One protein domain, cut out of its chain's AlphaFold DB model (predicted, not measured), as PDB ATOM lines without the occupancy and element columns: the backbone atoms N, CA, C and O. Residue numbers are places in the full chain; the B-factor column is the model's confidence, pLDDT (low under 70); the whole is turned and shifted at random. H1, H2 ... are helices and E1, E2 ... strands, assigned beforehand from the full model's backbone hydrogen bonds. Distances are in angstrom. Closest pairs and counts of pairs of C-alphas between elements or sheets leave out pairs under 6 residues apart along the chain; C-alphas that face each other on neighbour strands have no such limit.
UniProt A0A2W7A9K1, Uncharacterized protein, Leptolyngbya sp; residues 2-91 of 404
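AT A GLANCE: This is residues 2 to 91 of the 404 residues of an uncharacterized protein of Leptolyngbya sp (UniProt A0A2W7A9K1). With little regular structure, the domain is a small parallel sheet, E1 E2 E4, with the short helix H1 over one face and the hairpin E5 E6 apart from it. The 90 printed residues, under half in named elements, hold one named helix and six named strands, E1 H1 E2 E3 E4 E5 E6, mostly strand. It is compact, radius of gyration of the C-alphas 12.8 A, spanning 36 by 24 by 22 A.

HOW THE PARTS SIT: Inner strand E2, residues 46 to 51, is parallel to E1, residues 11 to 16, with N 13 and O 47 2.8 A apart, and to E4, residues 67 to 71, with N 48 and O 68 2.8 A apart. H1, residues 33 to 38, is on the sheet at a height of 8.3 A; its closest C-alphas to E1 are Gly 36 and Gln 13, 5.3 A. In H1 every O i to N i+4 pair is within hydrogen-bond range. E1, H1 and E2 form a strand-helix-strand unit, parallel neighbour strands joined through a helix, its crossover right-handed. E3, residues 61 to 63, pairs with no named strand. E5, residues 77 to 80, and E6, residues 84 to 87, form an antiparallel hairpin; N 78 and O 86 are 2.9 A apart.

IN THESE COORDINATES: E1 runs 16.4 A from C-alpha 11 at (105.455, 2.296, 70.567), E2 16.2 A, E4 13.3 A. E6 ends at C-alpha 87 at (118.420, -0.468, 63.056).

THE WHOLE: The farthest C-alphas, of Pro 56 and Gln 82, are 37.3 A apart. The printed part has no cut; the E1 to H1 link is long. No printed residue is under 70 in pLDDT.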
ATOM      1  N   LEU A   2     113.708   1.295  74.962       95.88
ATOM      2  CA  LEU A   2     113.346   2.565  75.616       95.88
ATOM      3  C   LEU A   2     113.861   3.761  74.808       95.88
ATOM      4  O   LEU A   2     115.004   3.745  74.350       95.88
ATOM      5  N   ASN A   3     113.031   4.792  74.682       95.62
ATOM      6  CA  ASN A   3     113.362   6.091  74.117       95.62
ATOM      7  C   ASN A   3     114.283   6.874  75.074       95.62
ATOM      8  O   ASN A   3     113.870   7.158  76.199       95.62
ATOM      9  N   PRO A   4     115.496   7.284  74.656       95.31
ATOM     10  CA  PRO A   4     116.406   8.049  75.509       95.31
ATOM     11  C   PRO A   4     115.873   9.410  75.961       95.31
ATOM     12  O   PRO A   4     116.305   9.911  76.993       95.31
ATOM     13  N   ALA A   5     114.947  10.017  75.213       93.62
ATOM     14  CA  ALA A   5     114.420  11.341  75.540       93.62
ATOM     15  C   ALA A   5     113.382  11.320  76.675       93.62
ATOM     16  O   ALA A   5     113.199  12.328  77.351       93.62
ATOM     17  N   THR A   6     112.682  10.200  76.862       95.88
ATOM     18  CA  THR A   6     111.565  10.069  77.819       95.88
ATOM     19  C   THR A   6     111.795   8.967  78.850       95.88
ATOM     20  O   THR A   6     111.080   8.896  79.846       95.88
ATOM     21  N   ASN A   7     112.771   8.088  78.605       96.25
ATOM     22  CA  ASN A   7     113.006   6.847  79.336       96.25
ATOM     23  C   ASN A   7     111.782   5.901  79.370       96.25
ATOM     24  O   ASN A   7     111.652   5.075  80.272       96.25
ATOM     25  N   GLN A   8     110.884   6.014  78.383       97.00
ATOM     26  CA  GLN A   8     109.691   5.175  78.212       97.00
ATOM     27  C   GLN A   8     109.811   4.281  76.964       97.00
ATOM     28  O   GLN A   8     110.648   4.554  76.101       97.00
ATOM     29  N   PRO A   9     109.036   3.184  76.846       97.19
ATOM     30  CA  PRO A   9     109.091   2.315  75.669       97.19
ATOM     31  C   PRO A   9     108.758   3.058  74.376       97.19
ATOM     32  O   PRO A   9     107.858   3.887  74.366       97.19
ATOM     33  N   TRP A  10     109.440   2.723  73.279       96.88
ATOM     34  CA  TRP A  10     108.966   3.046  71.932       96.88
ATOM     35  C   TRP A  10     107.698   2.243  71.616       96.88
ATOM     36  O   TRP A  10     107.660   1.036  71.866       96.88
ATOM     37  N   PHE A  11     106.706   2.898  71.018       97.06
ATOM     38  CA  PHE A  11     105.455   2.296  70.567       97.06
ATOM     39  C   PHE A  11     105.353   2.400  69.047       97.06
ATOM     40  O   PHE A  11     105.501   3.477  68.472       97.06
ATOM     41  N   PHE A  12     105.119   1.264  68.393       97.88
ATOM     42  CA  PHE A  12     105.071   1.172  66.939       97.88
ATOM     43  C   PHE A  12     103.641   0.941  66.471       97.88
ATOM     44  O   PHE A  12     102.988   0.009  66.931       97.88
ATOM     45  N   GLN A  13     103.201   1.764  65.525       98.12
ATOM     46  CA  GLN A  13     101.992   1.550  64.741       98.12
ATOM     47  C   GLN A  13     102.423   1.051  63.363       98.12
ATOM     48  O   GLN A  13     102.890   1.826  62.523       98.12
ATOM     49  N   HIS A  14     102.343  -0.258  63.149       98.19
ATOM     50  CA  HIS A  14     102.724  -0.879  61.887       98.19
ATOM     51  C   HIS A  14     101.642  -0.659  60.834       98.19
ATOM     52  O   HIS A  14     100.458  -0.892  61.079       98.19
ATOM     53  N   VAL A  15     102.064  -0.241  59.643       98.25
ATOM     54  CA  VAL A  15     101.196  -0.032  58.481       98.25
ATOM     55  C   VAL A  15     101.724  -0.865  57.318       98.25
ATOM     56  O   VAL A  15     102.891  -0.735  56.952       98.25
ATOM     57  N   ALA A  16     100.872  -1.684  56.707       96.62
ATOM     58  CA  ALA A  16     101.148  -2.415  55.474       96.62
ATOM     59  C   ALA A  16     100.106  -2.021  54.422       96.62
ATOM     60  O   ALA A  16      98.942  -2.422  54.483       96.62
ATOM     61  N   LEU A  17     100.519  -1.183  53.469       95.75
ATOM     62  CA  LEU A  17      99.571  -0.490  52.597       95.75
ATOM     63  C   LEU A  17      98.790  -1.445  51.696       95.75
ATOM     64  O   LEU A  17      99.364  -2.316  51.041       95.75
ATOM     65  N   GLY A  18      97.476  -1.218  51.632       86.50
ATOM     66  CA  GLY A  18      96.554  -1.975  50.786       86.50
ATOM     67  C   GLY A  18      96.368  -3.443  51.188       86.50
ATOM     68  O   GLY A  18      95.865  -4.228  50.385       86.50
ATOM     69  N   GLY A  19      96.766  -3.810  52.411       88.12
ATOM     70  CA  GLY A  19      96.362  -5.053  53.067       88.12
ATOM     71  C   GLY A  19      94.979  -4.957  53.725       88.12
ATOM     72  O   GLY A  19      94.282  -3.947  53.612       88.12
ATOM     73  N   ALA A  20      94.584  -6.012  54.441       86.25
ATOM     74  CA  ALA A  20      93.396  -5.982  55.293       86.25
ATOM     75  C   ALA A  20      93.609  -5.044  56.495       86.25
ATOM     76  O   ALA A  20      94.732  -4.886  56.970       86.25
ATOM     77  N   ALA A  21      92.536  -4.427  56.990       85.81
ATOM     78  CA  ALA A  21      92.610  -3.592  58.186       85.81
ATOM     79  C   ALA A  21      92.946  -4.451  59.420       85.81
ATOM     80  O   ALA A  21      92.235  -5.411  59.721       85.81
ATOM     81  N   GLY A  22      94.030  -4.103  60.116       92.50
ATOM     82  CA  GLY A  22      94.462  -4.727  61.366       92.50
ATOM     83  C   GLY A  22      94.407  -3.779  62.568       92.50
ATOM     84  O   GLY A  22      93.730  -2.754  62.545       92.50
ATOM     85  N   SER A  23      95.129  -4.137  63.629       94.25
ATOM     86  CA  SER A  23      95.190  -3.418  64.911       94.25
ATOM     87  C   SER A  23      96.440  -2.544  65.091       94.25
ATOM     88  O   SER A  23      96.631  -1.982  66.167       94.25
ATOM     89  N   GLY A  24      97.309  -2.457  64.079       94.81
ATOM     90  CA  GLY A  24      98.571  -1.705  64.142       94.81
ATOM     91  C   GLY A  24      99.747  -2.482  64.734       94.81
ATOM     92  O   GLY A  24     100.846  -1.943  64.854       94.81
ATOM     93  N   THR A  25      99.543  -3.755  65.074       95.94
ATOM     94  CA  THR A  25     100.618  -4.668  65.490       95.94
ATOM     95  C   THR A  25     101.423  -5.148  64.285       95.94
ATOM     96  O   THR A  25     101.001  -4.987  63.141       95.94
ATOM     97  N   PHE A  26     102.589  -5.753  64.519       94.69
ATOM     98  CA  PHE A  26     103.397  -6.309  63.433       94.69
ATOM     99  C   PHE A  26     102.660  -7.434  62.684       94.69
ATOM    100  O   PHE A  26     102.707  -7.494  61.458       94.69
ATOM    101  N   GLU A  27     101.947  -8.288  63.419       94.94
ATOM    102  CA  GLU A  27     101.196  -9.434  62.898       94.94
ATOM    103  C   GLU A  27      99.854  -9.028  62.269       94.94
ATOM    104  O   GLU A  27      99.361  -9.712  61.373       94.94
ATOM    105  N   ALA A  28      99.267  -7.915  62.719       96.25
ATOM    106  CA  ALA A  28      98.037  -7.342  62.177       96.25
ATOM    107  C   ALA A  28      98.203  -5.825  61.948       96.25
ATOM    108  O   ALA A  28      97.654  -5.024  62.716       96.25
ATOM    109  N   PRO A  29      98.960  -5.408  60.915       97.19
ATOM    110  CA  PRO A  29      99.226  -3.999  60.642       97.19
ATOM    111  C   PRO A  29      97.974  -3.268  60.148       97.19
ATOM    112  O   PRO A  29      97.056  -3.867  59.590       97.19
ATOM    113  N   PHE A  30      97.937  -1.947  60.312       97.88
ATOM    114  CA  PHE A  30      96.934  -1.114  59.649       97.88
ATOM    115  C   PHE A  30      97.126  -1.125  58.128       97.88
ATOM    116  O   PHE A  30      98.241  -1.289  57.631       97.88
ATOM    117  N   SER A  31      96.051  -0.886  57.375       96.12
ATOM    118  CA  SER A  31      96.096  -0.834  55.907       96.12
ATOM    119  C   SER A  31      96.348   0.572  55.350       96.12
ATOM    120  O   SER A  31      96.688   0.712  54.170       96.12
ATOM    121  N   THR A  32      96.218   1.614  56.183       96.88
ATOM    122  CA  THR A  32      96.430   3.016  55.805       96.88
ATOM    123  C   THR A  32      97.332   3.752  56.799       96.88
ATOM    124  O   THR A  32      97.412   3.413  57.980       96.88
ATOM    125  N   VAL A  33      98.011   4.800  56.319       97.94
ATOM    126  CA  VAL A  33      98.816   5.685  57.179       97.94
ATOM    127  C   VAL A  33      97.930   6.464  58.153       97.94
ATOM    128  O   VAL A  33      98.326   6.675  59.294       97.94
ATOM    129  N   GLN A  34      96.724   6.859  57.731       97.69
ATOM    130  CA  GLN A  34      95.813   7.638  58.566       97.69
ATOM    131  C   GLN A  34      95.357   6.858  59.806       97.69
ATOM    132  O   GLN A  34      95.315   7.433  60.896       97.69
ATOM    133  N   ASP A  35      95.081   5.560  59.674       97.44
ATOM    134  CA  ASP A  35      94.723   4.713  60.819       97.44
ATOM    135  C   ASP A  35      95.900   4.599  61.797       97.44
ATOM    136  O   ASP A  35      95.735   4.800  63.000       97.44
ATOM    137  N   GLY A  36      97.116   4.401  61.268       98.00
ATOM    138  CA  GLY A  36      98.341   4.386  62.067       98.00
ATOM    139  C   GLY A  36      98.586   5.692  62.825       98.00
ATOM    140  O   GLY A  36      98.948   5.657  63.997       98.00
ATOM    141  N   LEU A  37      98.341   6.842  62.190       98.44
ATOM    142  CA  LEU A  37      98.447   8.158  62.833       98.44
ATOM    143  C   LEU A  37      97.371   8.365  63.904       98.44
ATOM    144  O   LEU A  37      97.669   8.885  64.978       98.44
ATOM    145  N   THR A  38      96.140   7.926  63.641       97.81
ATOM    146  CA  THR A  38      95.010   8.037  64.582       97.81
ATOM    147  C   THR A  38      95.245   7.218  65.854       97.81
ATOM    148  O   THR A  38      94.792   7.606  66.927       97.81
ATOM    149  N   ALA A  39      96.004   6.124  65.759       97.62
ATOM    150  CA  ALA A  39      96.367   5.284  66.899       97.62
ATOM    151  C   ALA A  39      97.537   5.831  67.749       97.62
ATOM    152  O   ALA A  39      97.904   5.216  68.754       97.62
ATOM    153  N   THR A  40      98.159   6.951  67.363       97.81
ATOM    154  CA  THR A  40      99.272   7.538  68.130       97.81
ATOM    155  C   THR A  40      98.792   8.269  69.383       97.81
ATOM    156  O   THR A  40      97.677   8.780  69.450       97.81
ATOM    157  N   ARG A  41      99.655   8.324  70.400       94.69
ATOM    158  CA  ARG A  41      99.415   8.985  71.692       94.69
ATOM    159  C   ARG A  41     100.015  10.396  71.729       94.69
ATOM    160  O   ARG A  41      99.601  11.207  72.551       94.69
ATOM    161  N   GLY A  42     100.978  10.697  70.852       91.88
ATOM    162  CA  GLY A  42     101.614  12.016  70.733       91.88
ATOM    163  C   GLY A  42     102.570  12.344  71.885       91.88
ATOM    164  O   GLY A  42     102.880  13.511  72.134       91.88
ATOM    165  N   ASP A  43     103.050  11.322  72.597       93.56
ATOM    166  CA  ASP A  43     103.842  11.439  73.829       93.56
ATOM    167  C   ASP A  43     105.364  11.415  73.593       93.56
ATOM    168  O   ASP A  43     106.136  11.257  74.539       93.56
ATOM    169  N   ARG A  44     105.799  11.576  72.333       95.00
ATOM    170  CA  ARG A  44     107.198  11.467  71.871       95.00
ATOM    171  C   ARG A  44     107.741  10.047  71.760       95.00
ATOM    172  O   ARG A  44     108.901   9.884  71.382       95.00
ATOM    173  N   ASN A  45     106.924   9.032  72.029       96.94
ATOM    174  CA  ASN A  45     107.325   7.630  71.943       96.94
ATOM    175  C   ASN A  45     106.683   6.878  70.774       96.94
ATOM    176  O   ASN A  45     106.940   5.684  70.626       96.94
ATOM    177  N   ASP A  46     105.862   7.532  69.950       97.88
ATOM    178  CA  ASP A  46     105.153   6.869  68.857       97.88
ATOM    179  C   ASP A  46     105.914   6.932  67.526       97.88
ATOM    180  O   ASP A  46     106.398   7.984  67.090       97.88
ATOM    181  N   ILE A  47     105.959   5.783  66.855       98.50
ATOM    182  CA  ILE A  47     106.502   5.609  65.512       98.50
ATOM    183  C   ILE A  47     105.431   4.945  64.646       98.50
ATOM    184  O   ILE A  47     105.064   3.796  64.877       98.50
ATOM    185  N   VAL A  48     104.969   5.632  63.605       98.75
ATOM    186  CA  VAL A  48     104.196   5.009  62.526       98.75
ATOM    187  C   VAL A  48     105.183   4.424  61.523       98.75
ATOM    188  O   VAL A  48     105.932   5.165  60.877       98.75
ATOM    189  N   TYR A  49     105.216   3.094  61.418       98.50
ATOM    190  CA  TYR A  49     106.200   2.366  60.621       98.50
ATOM    191  C   TYR A  49     105.561   1.738  59.381       98.50
ATOM    192  O   TYR A  49     104.791   0.782  59.480       98.50
ATOM    193  N   VAL A  50     105.864   2.302  58.210       98.56
ATOM    194  CA  VAL A  50     105.107   2.080  56.970       98.56
ATOM    195  C   VAL A  50     105.858   1.176  55.995       98.56
ATOM    196  O   VAL A  50     106.889   1.554  55.437       98.56
ATOM    197  N   GLN A  51     105.296  -0.001  55.736       96.81
ATOM    198  CA  GLN A  51     105.691  -0.904  54.658       96.81
ATOM    199  C   GLN A  51     104.955  -0.553  53.366       96.81
ATOM    200  O   GLN A  51     103.779  -0.181  53.387       96.81
ATOM    201  N   SER A  52     105.629  -0.713  52.226       91.06
ATOM    202  CA  SER A  52     105.055  -0.361  50.924       91.06
ATOM    203  C   SER A  52     103.815  -1.181  50.567       91.06
ATOM    204  O   SER A  52     102.924  -0.630  49.939       91.06
ATOM    205  N   GLY A  53     103.725  -2.458  50.958       90.44
ATOM    206  CA  GLY A  53     102.587  -3.319  50.608       90.44
ATOM    207  C   GLY A  53     102.257  -3.273  49.108       90.44
ATOM    208  O   GLY A  53     103.167  -3.268  48.278       90.44
ATOM    209  N   THR A  54     100.968  -3.189  48.760       90.06
ATOM    210  CA  THR A  54     100.511  -2.962  47.372       90.06
ATOM    211  C   THR A  54     100.541  -1.485  46.966       90.06
ATOM    212  O   THR A  54     100.530  -1.185  45.775       90.06
ATOM    213  N   ASN A  55     100.626  -0.570  47.941       90.31
ATOM    214  CA  ASN A  55     100.767   0.877  47.764       90.31
ATOM    215  C   ASN A  55      99.749   1.498  46.780       90.31
ATOM    216  O   ASN A  55     100.146   2.018  45.734       90.31
ATOM    217  N   PRO A  56      98.440   1.519  47.107       89.75
ATOM    218  CA  PRO A  56      97.419   2.115  46.237       89.75
ATOM    219  C   PRO A  56      97.573   3.641  46.049       89.75
ATOM    220  O   PRO A  56      96.838   4.244  45.270       89.75
ATOM    221  N   GLY A  57      98.535   4.265  46.737       93.88
ATOM    222  CA  GLY A  57      98.702   5.706  46.865       93.88
ATOM    223  C   GLY A  57      98.224   6.175  48.235       93.88
ATOM    224  O   GLY A  57      97.065   5.991  48.600       93.88
ATOM    225  N   ILE A  58      99.129   6.767  49.011       97.88
ATOM    226  CA  ILE A  58      98.800   7.381  50.297       97.88
ATOM    227  C   ILE A  58      98.280   8.803  50.014       97.88
ATOM    228  O   ILE A  58      99.011   9.583  49.398       97.88
ATOM    229  N   PRO A  59      97.061   9.173  50.442       97.94
ATOM    230  CA  PRO A  59      96.550  10.536  50.280       97.94
ATOM    231  C   PRO A  59      97.340  11.547  51.131       97.94
ATOM    232  O   PRO A  59      98.285  11.192  51.831       97.94
ATOM    233  N   ALA A  60      96.962  12.827  51.077       98.38
ATOM    234  CA  ALA A  60      97.516  13.834  51.982       98.38
ATOM    235  C   ALA A  60      97.255  13.457  53.452       98.38
ATOM    236  O   ALA A  60      96.196  12.917  53.776       98.38
ATOM    237  N   PHE A  61      98.200  13.767  54.340       98.69
ATOM    238  CA  PHE A  61      98.050  13.541  55.778       98.69
ATOM    239  C   PHE A  61      98.866  14.544  56.597       98.69
ATOM    240  O   PHE A  61      99.795  15.185  56.098       98.69
ATOM    241  N   THR A  62      98.514  14.660  57.877       98.69
ATOM    242  CA  THR A  62      99.228  15.489  58.855       98.69
ATOM    243  C   THR A  62      99.844  14.602  59.923       98.69
ATOM    244  O   THR A  62      99.155  13.758  60.491       98.69
ATOM    245  N   ILE A  63     101.129  14.795  60.211       98.75
ATOM    246  CA  ILE A  63     101.823  14.105  61.299       98.75
ATOM    247  C   ILE A  63     101.545  14.858  62.606       98.75
ATOM    248  O   ILE A  63     101.916  16.030  62.700       98.75
ATOM    249  N   PRO A  64     100.929  14.227  63.623       98.38
ATOM    250  CA  PRO A  64     100.729  14.853  64.924       98.38
ATOM    251  C   PRO A  64     102.050  15.238  65.592       98.38
ATOM    252  O   PRO A  64     103.110  14.692  65.285       98.38
ATOM    253  N   ALA A  65     101.989  16.166  66.546       98.19
ATOM    254  CA  ALA A  65     103.165  16.537  67.317       98.19
ATOM    255  C   ALA A  65     103.789  15.323  68.029       98.19
ATOM    256  O   ALA A  65     103.088  14.437  68.515       98.19
ATOM    257  N   ASN A  66     105.117  15.319  68.120       97.94
ATOM    258  CA  ASN A  66     105.934  14.295  68.766       97.94
ATOM    259  C   ASN A  66     105.808  12.883  68.156       97.94
ATOM    260  O   ASN A  66     106.157  11.903  68.811       97.94
ATOM    261  N   VAL A  67     105.332  12.762  66.914       98.44
ATOM    262  CA  VAL A  67     105.235  11.483  66.197       98.44
ATOM    263  C   VAL A  67     106.322  11.383  65.130       98.44
ATOM    264  O   VAL A  67     106.643  12.352  64.436       98.44
ATOM    265  N   GLN A  68     106.884  10.186  64.971       98.62
ATOM    266  CA  GLN A  68     107.753   9.861  63.840       98.62
ATOM    267  C   GLN A  68     106.992   9.017  62.818       98.62
ATOM    268  O   GLN A  68     106.310   8.064  63.184       98.62
ATOM    269  N   VAL A  69     107.141   9.332  61.535       98.81
ATOM    270  CA  VAL A  69     106.603   8.542  60.425       98.81
ATOM    271  C   VAL A  69     107.768   8.088  59.562       98.81
ATOM    272  O   VAL A  69     108.424   8.884  58.884       98.81
ATOM    273  N   LEU A  70     108.049   6.793  59.625       98.81
ATOM    274  CA  LEU A  70     109.223   6.175  59.025       98.81
ATOM    275  C   LEU A  70     108.762   5.082  58.065       98.81
ATOM    276  O   LEU A  70     107.935   4.249  58.431       98.81
ATOM    277  N   SER A  71     109.303   5.040  56.853       98.50
ATOM    278  CA  SER A  71     109.050   3.922  55.944       98.50
ATOM    279  C   SER A  71     110.098   2.817  56.068       98.50
ATOM    280  O   SER A  71     111.209   3.042  56.554       98.50
ATOM    281  N   THR A  72     109.792   1.634  55.542       97.94
ATOM    282  CA  THR A  72     110.775   0.554  55.373       97.94
ATOM    283  C   THR A  72     111.701   0.741  54.173       97.94
ATOM    284  O   THR A  72     112.672   0.004  54.040       97.94
ATOM    285  N   GLY A  73     111.427   1.703  53.286       97.44
ATOM    286  CA  GLY A  73     112.125   1.816  52.004       97.44
ATOM    287  C   GLY A  73     113.601   2.198  52.128       97.44
ATOM    288  O   GLY A  73     114.428   1.720  51.356       97.44
ATOM    289  N   VAL A  74     113.955   2.990  53.139       97.81
ATOM    290  CA  VAL A  74     115.348   3.327  53.483       97.81
ATOM    291  C   VAL A  74     115.736   2.674  54.802       97.81
ATOM    292  O   VAL A  74     114.859   2.316  55.587       97.81
ATOM    293  N   THR A  75     117.034   2.513  55.066       97.88
ATOM    294  CA  THR A  75     117.507   2.023  56.368       97.88
ATOM    295  C   THR A  75     117.079   2.998  57.458       97.88
ATOM    296  O   THR A  75     117.391   4.187  57.402       97.88
ATOM    297  N   GLN A  76     116.360   2.491  58.455       97.88
ATOM    298  CA  GLN A  76     115.854   3.282  59.565       97.88
ATOM    299  C   GLN A  76     116.602   2.901  60.822       97.88
ATOM    300  O   GLN A  76     116.763   1.720  61.122       97.88
ATOM    301  N   GLN A  77     117.018   3.907  61.578       96.38
ATOM    302  CA  GLN A  77     117.667   3.706  62.859       96.38
ATOM    303  C   GLN A  77     117.027   4.615  63.898       96.38
ATOM    304  O   GLN A  77     116.665   5.756  63.599       96.38
ATOM    305  N   ILE A  78     116.891   4.096  65.110       96.19
ATOM    306  CA  ILE A  78     116.373   4.828  66.262       96.19
ATOM    307  C   ILE A  78     117.369   4.744  67.408       96.19
ATOM    308  O   ILE A  78     118.085   3.757  67.556       96.19
ATOM    309  N   GLN A  79     117.412   5.785  68.228       95.62
ATOM    310  CA  GLN A  79     118.197   5.762  69.454       95.62
ATOM    311  C   GLN A  79     117.432   5.012  70.548       95.62
ATOM    312  O   GLN A  79     116.219   5.183  70.715       95.62
ATOM    313  N   THR A  80     118.148   4.189  71.305       96.00
ATOM    314  CA  THR A  80     117.623   3.406  72.422       96.00
ATOM    315  C   THR A  80     118.547   3.518  73.628       96.00
ATOM    316  O   THR A  80     119.762   3.616  73.481       96.00
ATOM    317  N   VAL A  81     117.981   3.485  74.837       95.56
ATOM    318  CA  VAL A  81     118.781   3.528  76.077       95.56
ATOM    319  C   VAL A  81     119.694   2.304  76.183       95.56
ATOM    320  O   VAL A  81     120.818   2.403  76.661       95.56
ATOM    321  N   GLN A  82     119.216   1.142  75.738       95.00
ATOM    322  CA  GLN A  82     119.894  -0.134  75.958       95.00
ATOM    323  C   GLN A  82     121.050  -0.403  74.995       95.00
ATOM    324  O   GLN A  82     122.015  -1.053  75.381       95.00
ATOM    325  N   GLN A  83     120.919   0.009  73.732       91.56
ATOM    326  CA  GLN A  83     121.831  -0.403  72.656       91.56
ATOM    327  C   GLN A  83     122.364   0.784  71.843       91.56
ATOM    328  O   GLN A  83     123.074   0.584  70.862       91.56
ATOM    329  N   GLY A  84     122.031   2.021  72.229       94.56
ATOM    330  CA  GLY A  84     122.322   3.195  71.419       94.56
ATOM    331  C   GLY A  84     121.540   3.140  70.108       94.56
ATOM    332  O   GLY A  84     120.325   2.937  70.112       94.56
ATOM    333  N   LEU A  85     122.231   3.317  68.985       95.31
ATOM    334  CA  LEU A  85     121.611   3.343  67.665       95.31
ATOM    335  C   LEU A  85     121.223   1.928  67.204       95.31
ATOM    336  O   LEU A  85     122.083   1.101  66.908       95.31
ATOM    337  N   THR A  86     119.922   1.669  67.093       96.25
ATOM    338  CA  THR A  86     119.356   0.378  66.682       96.25
ATOM    339  C   THR A  86     118.689   0.498  65.316       96.25
ATOM    340  O   THR A  86     117.812   1.340  65.119       96.25
ATOM    341  N   THR A  87     119.070  -0.365  64.372       97.19
ATOM    342  CA  THR A  87     118.420  -0.468  63.056       97.19
ATOM    343  C   THR A  87     117.073  -1.175  63.174       97.19
ATOM    344  O   THR A  87     116.982  -2.244  63.777       97.19
ATOM    345  N   LEU A  88     116.024  -0.596  62.588       96.69
ATOM    346  CA  LEU A  88     114.691  -1.195  62.592       96.69
ATOM    347  C   LEU A  88     114.625  -2.390  61.621       96.69
ATOM    348  O   LEU A  88     115.117  -2.276  60.489       96.69
ATOM    349  N   PRO A  89     113.995  -3.512  62.024       95.62
ATOM    350  CA  PRO A  89     113.771  -4.656  61.144       95.62
ATOM    351  C   PRO A  89     113.026  -4.259  59.872       95.62
ATOM    352  O   PRO A  89     112.162  -3.391  59.915       95.62
ATOM    353  N   LEU A  90     113.326  -4.931  58.756       94.75
ATOM    354  CA  LEU A  90     112.725  -4.698  57.432       94.75
ATOM    355  C   LEU A  90     113.038  -3.336  56.786       94.75
ATOM    356  O   LEU A  90     112.620  -3.101  55.654       94.75
ATOM    357  N   SER A  91     113.776  -2.448  57.457       97.62
ATOM    358  CA  SER A  91     114.227  -1.198  56.847       97.62
ATOM    359  C   SER A  91     115.280  -1.431  55.758       97.62
ATOM    360  O   SER A  91     115.993  -2.432  55.768       97.62
TER     361      SER A  91